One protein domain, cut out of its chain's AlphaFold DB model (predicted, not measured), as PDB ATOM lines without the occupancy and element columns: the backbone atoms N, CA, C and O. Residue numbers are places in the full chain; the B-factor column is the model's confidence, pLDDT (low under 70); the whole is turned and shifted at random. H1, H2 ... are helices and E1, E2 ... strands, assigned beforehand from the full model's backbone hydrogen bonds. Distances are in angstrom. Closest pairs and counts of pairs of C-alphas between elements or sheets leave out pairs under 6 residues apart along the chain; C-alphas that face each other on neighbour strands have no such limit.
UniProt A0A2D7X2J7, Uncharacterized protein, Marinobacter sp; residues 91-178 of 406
ATOM      1  N   ALA A  91       5.876 -18.181  20.728       90.38
ATOM      2  CA  ALA A  91       5.148 -17.919  19.486       90.38
ATOM      3  C   ALA A  91       3.778 -18.605  19.439       90.38
ATOM      4  O   ALA A  91       2.786 -17.956  19.117       90.38
ATOM      5  N   TRP A  92       3.695 -19.884  19.826       88.88
ATOM      6  CA  TRP A  92       2.417 -20.602  19.851       88.88
ATOM      7  C   TRP A  92       1.435 -20.005  20.864       88.88
ATOM      8  O   TRP A  92       0.261 -19.839  20.551       88.88
ATOM      9  N   ASN A  93       1.909 -19.617  22.055       90.31
ATOM     10  CA  ASN A  93       1.059 -18.986  23.066       90.31
ATOM     11  C   ASN A  93       0.502 -17.643  22.569       90.31
ATOM     12  O   ASN A  93      -0.679 -17.372  22.777       90.31
ATOM     13  N   ARG A  94       1.319 -16.829  21.886       93.31
ATOM     14  CA  ARG A  94       0.864 -15.562  21.289       93.31
ATOM     15  C   ARG A  94      -0.125 -15.790  20.146       93.31
ATOM     16  O   ARG A  94      -1.184 -15.176  20.143       93.31
ATOM     17  N   MET A  95       0.162 -16.727  19.241       92.25
ATOM     18  CA  MET A  95      -0.747 -17.099  18.149       92.25
ATOM     19  C   MET A  95      -2.101 -17.581  18.684       92.25
ATOM     20  O   MET A  95      -3.142 -17.102  18.249       92.25
ATOM     21  N   LYS A  96      -2.095 -18.452  19.695       92.50
ATOM     22  CA  LYS A  96      -3.319 -18.910  20.357       92.50
ATOM     23  C   LYS A  96      -4.076 -17.758  21.022       92.50
ATOM     24  O   LYS A  96      -5.297 -17.712  20.945       92.50
ATOM     25  N   ALA A  97      -3.372 -16.834  21.676       93.62
ATOM     26  CA  ALA A  97      -3.994 -15.657  22.278       93.62
ATOM     27  C   ALA A  97      -4.677 -14.771  21.223       93.62
ATOM     28  O   ALA A  97      -5.806 -14.334  21.444       93.62
ATOM     29  N   LYS A  98      -4.036 -14.584  20.061       94.12
ATOM     30  CA  LYS A  98      -4.618 -13.901  18.899       94.12
ATOM     31  C   LYS A  98      -5.889 -14.588  18.417       94.12
ATOM     32  O   LYS A  98      -6.919 -13.940  18.278       94.12
ATOM     33  N   GLU A  99      -5.830 -15.895  18.174       94.12
ATOM     34  CA  GLU A  99      -6.973 -16.678  17.686       94.12
ATOM     35  C   GLU A  99      -8.158 -16.639  18.660       94.12
ATOM     36  O   GLU A  99      -9.296 -16.427  18.246       94.12
ATOM     37  N   GLU A 100      -7.896 -16.797  19.960       94.38
ATOM     38  CA  GLU A 100      -8.921 -16.716  21.004       94.38
ATOM     39  C   GLU A 100      -9.553 -15.318  21.066       94.38
ATOM     40  O   GLU A 100     -10.777 -15.215  21.103       94.38
ATOM     41  N   PHE A 101      -8.747 -14.253  21.001       95.25
ATOM     42  CA  PHE A 101      -9.241 -12.872  20.991       95.25
ATOM     43  C   PHE A 101     -10.069 -12.545  19.741       95.25
ATOM     44  O   PHE A 101     -11.121 -11.913  19.838       95.25
ATOM     45  N   MET A 102      -9.619 -12.997  18.565       94.06
ATOM     46  CA  MET A 102     -10.338 -12.800  17.303       94.06
ATOM     47  C   MET A 102     -11.661 -13.568  17.267       94.06
ATOM     48  O   MET A 102     -12.615 -13.106  16.645       94.06
ATOM     49  N   ARG A 103     -11.728 -14.725  17.937       94.50
ATOM     50  CA  ARG A 103     -12.952 -15.523  18.054       94.50
ATOM     51  C   ARG A 103     -13.951 -14.908  19.032       94.50
ATOM     52  O   ARG A 103     -15.133 -14.841  18.708       94.50
ATOM     53  N   ASP A 104     -13.495 -14.536  20.226       94.88
ATOM     54  CA  ASP A 104     -14.332 -14.015  21.311       94.88
ATOM     55  C   ASP A 104     -13.466 -13.257  22.333       94.88
ATOM     56  O   ASP A 104     -12.828 -13.850  23.210       94.88
ATOM     57  N   ALA A 105     -13.426 -11.931  22.194       92.69
ATOM     58  CA  ALA A 105     -12.570 -11.058  22.991       92.69
ATOM     59  C   ALA A 105     -12.912 -11.082  24.490       92.69
ATOM     60  O   ALA A 105     -11.998 -11.117  25.316       92.69
ATOM     61  N   ASP A 106     -14.201 -11.106  24.835       92.50
ATOM     62  CA  ASP A 106     -14.663 -11.077  26.226       92.50
ATOM     63  C   ASP A 106     -14.311 -12.391  26.927       92.50
ATOM     64  O   ASP A 106     -13.726 -12.399  28.009       92.50
ATOM     65  N   ASN A 107     -14.548 -13.522  26.264       93.69
ATOM     66  CA  ASN A 107     -14.179 -14.832  26.794       93.69
ATOM     67  C   ASN A 107     -12.654 -15.010  26.904       93.69
ATOM     68  O   ASN A 107     -12.161 -15.622  27.852       93.69
ATOM     69  N   ALA A 108     -11.880 -14.483  25.948       93.81
ATOM     70  CA  ALA A 108     -10.418 -14.505  26.019       93.81
ATOM     71  C   ALA A 108      -9.889 -13.672  27.203       93.81
ATOM     72  O   ALA A 108      -8.937 -14.092  27.873       93.81
ATOM     73  N   LEU A 109     -10.526 -12.528  27.483       93.44
ATOM     74  CA  LEU A 109     -10.257 -11.690  28.650       93.44
ATOM     75  C   LEU A 109     -10.615 -12.416  29.953       93.44
ATOM     76  O   LEU A 109      -9.761 -12.527  30.828       93.44
ATOM     77  N   GLU A 110     -11.827 -12.965  30.071       92.00
ATOM     78  CA  GLU A 110     -12.306 -13.681  31.266       92.00
ATOM     79  C   GLU A 110     -11.486 -14.936  31.586       92.00
ATOM     80  O   GLU A 110     -11.260 -15.274  32.747       92.00
ATOM     81  N   LYS A 111     -10.964 -15.621  30.564       91.06
ATOM     82  CA  LYS A 111     -10.032 -16.745  30.745       91.06
ATOM     83  C   LYS A 111      -8.618 -16.306  31.142       91.06
ATOM     84  O   LYS A 111      -7.766 -17.166  31.369       91.06
ATOM     85  N   GLY A 112      -8.340 -15.002  31.187       91.31
ATOM     86  CA  GLY A 112      -7.014 -14.451  31.472       91.31
ATOM     87  C   GLY A 112      -5.977 -14.765  30.389       91.31
ATOM     88  O   GLY A 112      -4.784 -14.824  30.685       91.31
ATOM     89  N   ILE A 113      -6.414 -15.015  29.148       93.31
ATOM     90  CA  ILE A 113      -5.531 -15.301  28.003       93.31
ATOM     91  C   ILE A 113      -4.947 -13.999  27.452       93.31
ATOM     92  O   ILE A 113      -3.794 -13.961  27.021       93.31
ATOM     93  N   VAL A 114      -5.739 -12.928  27.483       95.81
ATOM     94  CA  VAL A 114      -5.355 -11.595  27.019       95.81
ATOM     95  C   VAL A 114      -5.762 -10.526  28.030       95.81
ATOM     96  O   VAL A 114      -6.663 -10.730  28.842       95.81
ATOM     97  N   ALA A 115      -5.114  -9.368  27.959       95.31
ATOM     98  CA  ALA A 115      -5.666  -8.110  28.451       95.31
ATOM     99  C   ALA A 115      -6.092  -7.246  27.259       95.31
ATOM    100  O   ALA A 115      -5.461  -7.299  26.203       95.31
ATOM    101  N   ILE A 116      -7.136  -6.440  27.431       95.31
ATOM    102  CA  ILE A 116      -7.631  -5.523  26.398       95.31
ATOM    103  C   ILE A 116      -7.084  -4.132  26.688       95.31
ATOM    104  O   ILE A 116      -7.086  -3.699  27.841       95.31
ATOM    105  N   ALA A 117      -6.612  -3.436  25.657       94.62
ATOM    106  CA  ALA A 117      -6.127  -2.072  25.786       94.62
ATOM    107  C   ALA A 117      -6.972  -1.107  24.954       94.62
ATOM    108  O   ALA A 117      -7.202  -1.330  23.771       94.62
ATOM    109  N   ASN A 118      -7.403  -0.010  25.573       93.69
ATOM    110  CA  ASN A 118      -8.140   1.059  24.906       93.69
ATOM    111  C   ASN A 118      -7.454   2.400  25.159       93.69
ATOM    112  O   ASN A 118      -7.128   2.733  26.302       93.69
ATOM    113  N   GLU A 119      -7.239   3.181  24.108       92.50
ATOM    114  CA  GLU A 119      -6.707   4.532  24.247       92.50
ATOM    115  C   GLU A 119      -7.805   5.483  24.745       92.50
ATOM    116  O   GLU A 119      -8.936   5.481  24.257       92.50
ATOM    117  N   ASN A 120      -7.492   6.294  25.754       90.75
ATOM    118  CA  ASN A 120      -8.404   7.301  26.280       90.75
ATOM    119  C   ASN A 120      -8.195   8.667  25.607       90.75
ATOM    120  O   ASN A 120      -7.206   8.910  24.922       90.75
ATOM    121  N   ALA A 121      -9.094   9.612  25.886       87.31
ATOM    122  CA  ALA A 121      -9.055  10.964  25.315       87.31
ATOM    123  C   ALA A 121      -7.778  11.779  25.634       87.31
ATOM    124  O   ALA A 121      -7.581  12.851  25.069       87.31
ATOM    125  N   LEU A 122      -6.926  11.305  26.551       85.88
ATOM    126  CA  LEU A 122      -5.655  11.931  26.931       85.88
ATOM    127  C   LEU A 122      -4.439  11.235  26.290       85.88
ATOM    128  O   LEU A 122      -3.312  11.510  26.705       85.88
ATOM    129  N   GLY A 123      -4.655  10.316  25.343       86.88
ATOM    130  CA  GLY A 123      -3.596   9.540  24.690       86.88
ATOM    131  C   GLY A 123      -2.912   8.530  25.617       86.88
ATOM    132  O   GLY A 123      -1.734   8.217  25.450       86.88
ATOM    133  N   LYS A 124      -3.601   8.086  26.678       92.38
ATOM    134  CA  LYS A 124      -3.115   7.044  27.595       92.38
ATOM    135  C   LYS A 124      -3.901   5.759  27.394       92.38
ATOM    136  O   LYS A 124      -5.094   5.791  27.118       92.38
ATOM    137  N   TRP A 125      -3.253   4.635  27.652       93.44
ATOM    138  CA  TRP A 125      -3.841   3.311  27.502       93.44
ATOM    139  C   TRP A 125      -4.498   2.866  28.799       93.44
ATOM    140  O   TRP A 125      -3.844   2.819  29.840       93.44
ATOM    141  N   VAL A 126      -5.779   2.525  28.741       93.75
ATOM    142  CA  VAL A 126      -6.498   1.818  29.799       93.75
ATOM    143  C   VAL A 126      -6.420   0.333  29.480       93.75
ATOM    144  O   VAL A 126      -6.936  -0.104  28.455       93.75
ATOM    145  N   ILE A 127      -5.730  -0.422  30.331       94.19
ATOM    146  CA  ILE A 127      -5.605  -1.873  30.211       94.19
ATOM    147  C   ILE A 127      -6.563  -2.525  31.190       94.19
ATOM    148  O   ILE A 127      -6.424  -2.303  32.394       94.19
ATOM    149  N   SER A 128      -7.447  -3.374  30.679       92.50
ATOM    150  CA  SER A 128      -8.364  -4.195  31.466       92.50
ATOM    151  C   SER A 128      -7.925  -5.658  31.378       92.50
ATOM    152  O   SER A 128      -7.702  -6.186  30.287       92.50
ATOM    153  N   ARG A 129      -7.760  -6.318  32.530       91.81
ATOM    154  CA  ARG A 129      -7.397  -7.742  32.632       91.81
ATOM    155  C   ARG A 129      -8.266  -8.448  33.665       91.81
ATOM    156  O   ARG A 129      -8.654  -7.832  34.653       91.81
ATOM    157  N   TYR A 130      -8.504  -9.741  33.478       89.06
ATOM    158  CA  TYR A 130      -9.147 -10.579  34.487       89.06
ATOM    159  C   TYR A 130      -8.099 -11.446  35.187       89.06
ATOM    160  O   TYR A 130      -7.382 -12.216  34.543       89.06
ATOM    161  N   GLN A 131      -7.966 -11.309  36.505       81.81
ATOM    162  CA  GLN A 131      -7.023 -12.100  37.294       81.81
ATOM    163  C   GLN A 131      -7.648 -12.483  38.639       81.81
ATOM    164  O   GLN A 131      -8.284 -11.672  39.295       81.81
ATOM    165  N   HIS A 132      -7.469 -13.738  39.063       78.81
ATOM    166  CA  HIS A 132      -7.973 -14.253  40.351       78.81
ATOM    167  C   HIS A 132      -9.484 -14.076  40.594       78.81
ATOM    168  O   HIS A 132      -9.915 -14.016  41.741       78.81
ATOM    169  N   GLY A 133     -10.296 -14.047  39.535       81.06
ATOM    170  CA  GLY A 133     -11.745 -13.882  39.658       81.06
ATOM    171  C   GLY A 133     -12.221 -12.426  39.624       81.06
ATOM    172  O   GLY A 133     -13.426 -12.185  39.696       81.06
ATOM    173  N   GLU A 134     -11.303 -11.465  39.502       87.31
ATOM    174  CA  GLU A 134     -11.598 -10.034  39.531       87.31
ATOM    175  C   GLU A 134     -11.101  -9.323  38.269       87.31
ATOM    176  O   GLU A 134     -10.092  -9.694  37.661       87.31
ATOM    177  N   TYR A 135     -11.826  -8.271  37.888       89.06
ATOM    178  CA  TYR A 135     -11.401  -7.338  36.853       89.06
ATOM    179  C   TYR A 135     -10.465  -6.299  37.459       89.06
ATOM    180  O   TYR A 135     -10.815  -5.599  38.409       89.06
ATOM    181  N   GLU A 136      -9.285  -6.171  36.869       90.69
ATOM    182  CA  GLU A 136      -8.316  -5.145  37.212       90.69
ATOM    183  C   GLU A 136      -8.119  -4.204  36.029       90.69
ATOM    184  O   GLU A 136      -7.876  -4.641  34.901       90.69
ATOM    185  N   GLU A 137      -8.148  -2.902  36.307       92.06
ATOM    186  CA  GLU A 137      -7.850  -1.871  35.321       92.06
ATOM    187  C   GLU A 137      -6.628  -1.058  35.721       92.06
ATOM    188  O   GLU A 137      -6.430  -0.691  36.884       92.06
ATOM    189  N   LYS A 138      -5.794  -0.742  34.731       91.81
ATOM    190  CA  LYS A 138      -4.614   0.090  34.929       91.81
ATOM    191  C   LYS A 138      -4.416   1.032  33.757       91.81
ATOM    192  O   LYS A 138      -4.327   0.604  32.611       91.81
ATOM    193  N   THR A 139      -4.257   2.318  34.054       92.38
ATOM    194  CA  THR A 139      -3.875   3.312  33.048       92.38
ATOM    195  C   THR A 139      -2.356   3.418  32.947       92.38
ATOM    196  O   THR A 139      -1.679   3.638  33.954       92.38
ATOM    197  N   ILE A 140      -1.813   3.309  31.736       92.00
ATOM    198  CA  ILE A 140      -0.383   3.451  31.451       92.00
ATOM    199  C   ILE A 140      -0.133   4.394  30.270       92.00
ATOM    200  O   ILE A 140      -1.025   4.686  29.479       92.00
ATOM    201  N   SER A 141       1.090   4.914  30.167       90.88
ATOM    202  CA  SER A 141       1.487   5.852  29.107       90.88
ATOM    203  C   SER A 141       1.911   5.177  27.803       90.88
ATOM    204  O   SER A 141       1.902   5.822  26.765       90.88
ATOM    205  N   SER A 142       2.312   3.907  27.846       92.75
ATOM    206  CA  SER A 142       2.795   3.163  26.678       92.75
ATOM    207  C   SER A 142       2.483   1.687  26.849       92.75
ATOM    208  O   SER A 142       2.618   1.175  27.958       92.75
ATOM    209  N   LEU A 143       2.053   1.022  25.776       91.38
ATOM    210  CA  LEU A 143       1.765  -0.408  25.793       91.38
ATOM    211  C   LEU A 143       3.037  -1.237  26.032       91.38
ATOM    212  O   LEU A 143       4.135  -0.814  25.659       91.38
ATOM    213  N   PRO A 144       2.919  -2.423  26.656       91.31
ATOM    214  CA  PRO A 144       4.039  -3.348  26.741       91.31
ATOM    215  C   PRO A 144       4.481  -3.784  25.340       91.31
ATOM    216  O   PRO A 144       3.667  -3.886  24.430       91.31
ATOM    217  N   ALA A 145       5.764  -4.113  25.185       89.94
ATOM    218  CA  ALA A 145       6.352  -4.449  23.884       89.94
ATOM    219  C   ALA A 145       5.702  -5.650  23.173       89.94
ATOM    220  O   ALA A 145       5.849  -5.784  21.966       89.94
ATOM    221  N   GLY A 146       5.028  -6.536  23.913       88.56
ATOM    222  CA  GLY A 146       4.295  -7.679  23.361       88.56
ATOM    223  C   GLY A 146       2.828  -7.399  23.027       88.56
ATOM    224  O   GLY A 146       2.111  -8.344  22.727       88.56
ATOM    225  N   ALA A 147       2.356  -6.154  23.148       92.88
ATOM    226  CA  ALA A 147       1.011  -5.785  22.718       92.88
ATOM    227  C   ALA A 147       0.884  -5.891  21.193       92.88
ATOM    228  O   ALA A 147       1.824  -5.569  20.466       92.88
ATOM    229  N   GLU A 148      -0.286  -6.303  20.723       93.62
ATOM    230  CA  GLU A 148      -0.595  -6.450  19.307       93.62
ATOM    231  C   GLU A 148      -1.859  -5.664  18.945       93.62
ATOM    232  O   GLU A 148      -2.757  -5.468  19.769       93.62
ATOM    233  N   GLU A 149      -1.913  -5.227  17.689       93.75
ATOM    234  CA  GLU A 149      -3.066  -4.583  17.069       93.75
ATOM    235  C   GLU A 149      -3.658  -5.538  16.032       93.75
ATOM    236  O   GLU A 149      -2.938  -6.129  15.220       93.75
ATOM    237  N   THR A 150      -4.967  -5.734  16.081       90.62
ATOM    238  CA  THR A 150      -5.703  -6.495  15.072       90.62
ATOM    239  C   THR A 150      -5.986  -5.634  13.844       90.62
ATOM    240  O   THR A 150      -5.934  -4.410  13.892       90.62
ATOM    241  N   GLU A 151      -6.322  -6.262  12.717       89.06
ATOM    242  CA  GLU A 151      -6.586  -5.548  11.453       89.06
ATOM    243  C   GLU A 151      -7.755  -4.548  11.542       89.06
ATOM    244  O   GLU A 151      -7.827  -3.602  10.763       89.06
ATOM    245  N   ASP A 152      -8.660  -4.742  12.503       87.75
ATOM    246  CA  ASP A 152      -9.786  -3.854  12.805       87.75
ATOM    247  C   ASP A 152      -9.460  -2.770  13.857       87.75
ATOM    248  O   ASP A 152     -10.365  -2.069  14.311       87.75
ATOM    249  N   GLY A 153      -8.186  -2.611  14.234       88.81
ATOM    250  CA  GLY A 153      -7.698  -1.539  15.108       88.81
ATOM    251  C   GLY A 153      -7.921  -1.767  16.606       88.81
ATOM    252  O   GLY A 153      -7.840  -0.821  17.393       88.81
ATOM    253  N   ARG A 154      -8.233  -2.999  17.034       92.00
ATOM    254  CA  ARG A 154      -8.341  -3.341  18.461       92.00
ATOM    255  C   ARG A 154      -6.977  -3.749  19.015       92.00
ATOM    256  O   ARG A 154      -6.246  -4.521  18.402       92.00
ATOM    257  N   TYR A 155      -6.662  -3.276  20.219       94.75
ATOM    258  CA  TYR A 155      -5.410  -3.608  20.894       94.75
ATOM    259  C   TYR A 155      -5.622  -4.666  21.968       94.75
ATOM    260  O   TYR A 155      -6.498  -4.551  22.834       94.75
ATOM    261  N   TYR A 156      -4.765  -5.679  21.952       95.56
ATOM    262  CA  TYR A 156      -4.757  -6.738  22.949       95.56
ATOM    263  C   TYR A 156      -3.327  -7.077  23.372       95.56
ATOM    264  O   TYR A 156      -2.349  -6.821  22.670       95.56
ATOM    265  N   ILE A 157      -3.196  -7.624  24.574       96.25
ATOM    266  CA  ILE A 157      -1.915  -7.988  25.171       96.25
ATOM    267  C   ILE A 157      -1.991  -9.469  25.534       96.25
ATOM    268  O   ILE A 157      -2.681  -9.806  26.499       96.25
ATOM    269  N   PRO A 158      -1.293 -10.358  24.810       95.62
ATOM    270  CA  PRO A 158      -1.177 -11.761  25.186       95.62
ATOM    271  C   PRO A 158      -0.594 -11.906  26.596       95.62
ATOM    272  O   PRO A 158       0.430 -11.295  26.913       95.62
ATOM    273  N   LEU A 159      -1.222 -12.720  27.443       94.00
ATOM    274  CA  LEU A 159      -0.778 -12.986  28.811       94.00
ATOM    275  C   LEU A 159      -0.282 -14.427  28.954       94.00
ATOM    276  O   LEU A 159      -0.759 -15.344  28.285       94.00
ATOM    277  N   ASP A 160       0.667 -14.650  29.863       90.38
ATOM    278  CA  ASP A 160       1.038 -16.007  30.255       90.38
ATOM    279  C   ASP A 160      -0.056 -16.603  31.150       90.38
ATOM    280  O   ASP A 160      -0.151 -16.306  32.341       90.38
ATOM    281  N   ASN A 161      -0.892 -17.456  30.571       88.25
ATOM    282  CA  ASN A 161      -1.994 -18.110  31.270       88.25
ATOM    283  C   ASN A 161      -1.608 -19.462  31.894       88.25
ATOM    284  O   ASN A 161      -2.492 -20.222  32.284       88.25
ATOM    285  N   THR A 162      -0.314 -19.785  32.000       86.88
ATOM    286  CA  THR A 162       0.154 -21.041  32.603       86.88
ATOM    287  C   THR A 162       0.389 -20.840  34.101       86.88
ATOM    288  O   THR A 162       1.403 -20.245  34.463       86.88
ATOM    289  N   PRO A 163      -0.483 -21.318  35.012       83.19
ATOM    290  CA  PRO A 163      -0.315 -21.064  36.446       83.19
ATOM    291  C   PRO A 163       0.837 -21.874  37.060       83.19
ATOM    292  O   PRO A 163       1.558 -21.397  37.943       83.19
ATOM    293  N   VAL A 164       1.022 -23.108  36.589       84.75
ATOM    294  CA  VAL A 164       2.011 -24.062  37.095       84.75
ATOM    295  C   VAL A 164       2.626 -24.785  35.905       84.75
ATOM    296  O   VAL A 164       1.915 -25.242  35.012       84.75
ATOM    297  N   TYR A 165       3.950 -24.875  35.881       76.50
ATOM    298  CA  TYR A 165       4.667 -25.631  34.862       76.50
ATOM    299  C   TYR A 165       4.470 -27.138  35.051       76.50
ATOM    300  O   TYR A 165       4.151 -27.614  36.137       76.50
ATOM    301  N   MET A 166       4.747 -27.918  34.006       67.19
ATOM    302  CA  MET A 166       4.589 -29.380  34.026       67.19
ATOM    303  C   MET A 166       5.420 -30.080  35.120       67.19
ATOM    304  O   MET A 166       5.088 -31.180  35.542       67.19
ATOM    305  N   ASN A 167       6.477 -29.431  35.616       67.38
ATOM    306  CA  ASN A 167       7.294 -29.912  36.733       67.38
ATOM    307  C   ASN A 167       6.737 -29.540  38.127       67.38
ATOM    308  O   ASN A 167       7.428 -29.736  39.124       67.38
ATOM    309  N   GLY A 168       5.538 -28.955  38.210       75.12
ATOM    310  CA  GLY A 168       4.911 -28.503  39.457       75.12
ATOM    311  C   GLY A 168       5.393 -27.138  39.967       75.12
ATOM    312  O   GLY A 168       4.894 -26.649  40.982       75.12
ATOM    313  N   GLY A 169       6.340 -26.493  39.281       80.06
ATOM    314  CA  GLY A 169       6.841 -25.170  39.650       80.06
ATOM    315  C   GLY A 169       5.814 -24.069  39.379       80.06
ATOM    316  O   GLY A 169       5.239 -24.003  38.293       80.06
ATOM    317  N   LYS A 170       5.602 -23.168  40.347       86.19
ATOM    318  CA  LYS A 170       4.739 -21.992  40.158       86.19
ATOM    319  C   LYS A 170       5.334 -21.056  39.112       86.19
ATOM    320  O   LYS A 170       6.518 -20.722  39.179       86.19
ATOM    321  N   ASN A 171       4.505 -20.585  38.188       85.38
ATOM    322  CA  ASN A 171       4.945 -19.645  37.171       85.38
ATOM    323  C   ASN A 171       4.895 -18.204  37.700       85.38
ATOM    324  O   ASN A 171       3.828 -17.622  37.879       85.38
ATOM    325  N   ALA A 172       6.062 -17.593  37.908       86.19
ATOM    326  CA  ALA A 172       6.163 -16.199  38.346       86.19
ATOM    327  C   ALA A 172       5.719 -15.177  37.276       86.19
ATOM    328  O   ALA A 172       5.581 -13.986  37.583       86.19
ATOM    329  N   GLN A 173       5.545 -15.619  36.028       85.94
ATOM    330  CA  GLN A 173       5.041 -14.812  34.918       85.94
ATOM    331  C   GLN A 173       3.535 -14.966  34.699       85.94
ATOM    332  O   GLN A 173       2.986 -14.244  33.878       85.94
ATOM    333  N   TYR A 174       2.855 -15.826  35.462       87.56
ATOM    334  CA  TYR A 174       1.416 -16.026  35.324       87.56
ATOM    335  C   TYR A 174       0.632 -14.701  35.411       87.56
ATOM    336  O   TYR A 174       0.796 -13.920  36.354       87.56
ATOM    337  N   GLY A 175      -0.209 -14.447  34.407       86.94
ATOM    338  CA  GLY A 175      -1.010 -13.231  34.244       86.94
ATOM    339  C   GLY A 175      -0.220 -11.981  33.838       86.94
ATOM    340  O   GLY A 175      -0.767 -10.875  33.884       86.94
ATOM    341  N   LYS A 176       1.065 -12.114  33.482       90.94
ATOM    342  CA  LYS A 176       1.889 -11.017  32.952       90.94
ATOM    343  C   LYS A 176       1.950 -11.066  31.421       90.94
ATOM    344  O   LYS A 176       1.785 -12.146  30.854       90.94
ATOM    345  N   PRO A 177       2.204  -9.923  30.756       92.56
ATOM    346  CA  PRO A 177       2.363  -9.875  29.306       92.56
ATOM    347  C   PRO A 177       3.438 -10.838  28.803       92.56
ATOM    348  O   PRO A 177       4.540 -10.884  29.359       92.56
ATOM    349  N   LEU A 178       3.134 -11.566  27.729       91.81
ATOM    350  CA  LEU A 178       4.133 -12.343  27.009       91.81
ATOM    351  C   LEU A 178       5.128 -11.397  26.323       91.81
ATOM    352  O   LEU A 178       4.738 -10.342  25.814       91.81
TER     353      LEU A 178
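This is residues 91 to 178 of the 406 residues of an uncharacterized protein of Marinobacter sp (UniProt A0A2D7X2J7). Picture a strongly twisted slab of four antiparallel strands, E3, E2, E1 and E4 from edge to edge, with the short helices H1 and H2 over one face of it in two layers, a layer of helices and a layer of strands. Beyond one end of the slab, residues 159 to 178 run out to Asn 167 and fold back as a long loop with no named element; at the other end lies the turn from E1 to E2 with Ala 121. The printed part has 88 residues with two named helices and four named strands, in the order H1, H2, E1, E2, E3, E4; its class is mixed, helices and strands, and 43 residues, under half, are in named elements. The whole is compact, with a radius of gyration of the C-alphas of 13.0 A, yet elongated in outline, spanning 45 by 24 by 23 A.

Start with the sheet at C-alpha 114, at (-5.355, -11.595, 27.019); from there strand E1, residues 114 to 119, runs 16.4 A. Next look for E2, residues 125 to 131, 18.5 A long, and E3, residues 134 to 140, 19.3 A long. E4, residues 155 to 158, is 10.1 A long and ends at C-alpha 158, at (-1.177, -11.761, 25.186). Then go back to C-alpha 91 at (5.148, -17.919, 19.486), where helix H1, residues 91 to 103, begins its 18.3 A. H2, residues 105 to 110, follows and is 8.7 A long.

Begin with the inner strands E1 and E2, an antiparallel hairpin at 157 degrees, where N 126 and O 118 are 2.8 A apart, within hydrogen-bond range. E2 and the edge strand E3 form a second hairpin, antiparallel at 156 degrees; look at N 136 and O 129, 2.8 A apart. On the other side of E1 find the edge strand E4, antiparallel to it at 153 degrees, with N 157 and O 115 2.8 A apart. E1, E2 and E3 are a meander, each strand the antiparallel neighbour of the one before. With E4 they make a Greek key, in which the first strand is the antiparallel neighbour of the fourth. Residues 148 to 149 pair briefly, antiparallel, with residues 155 to 156 of E4. Now turn to the helices, which lie on the same face of the sheet. H2 is on the sheet at a height of 7.9 A, over E2 and along the strands, at 20 degrees to E2 on the local plane; the closest C-alphas of H2 and E2 are those of Glu 110 and Tyr 130, 5.5 A apart. H1 is on the sheet at a height of 7.3 A, over E4 and only just over E1, on which 3 of its C-alphas fall. It runs slantwise to the strands, at 43 degrees to E4 on the local plane, and its closest C-alphas to E4 are those of Ala 97 and Pro 158, 5.6 A apart. H1 touches H2 with residues 97 to 101 alone, closest at the C-alphas of Phe 101 and Ala 108, 5.4 A apart. Their lines stand at a steep tilt of 67 degrees, only just short of about perpendicular, opposite ways. In H1 and H2 every O i to N i+4 pair is within hydrogen-bond range.

The two C-alphas farthest apart, those of Ala 121 and Asn 167, are 45.5 A apart, while the first and last printed C-alphas, 91 and 178, are 9.4 A apart. The printed part has no cut. The link from E3 to E4, residues 141 to 154, is long; the other links between named elements are tight. The mean pLDDT of the printed part is 90.0, and the model's confidence is under 70 at residues 166 to 167.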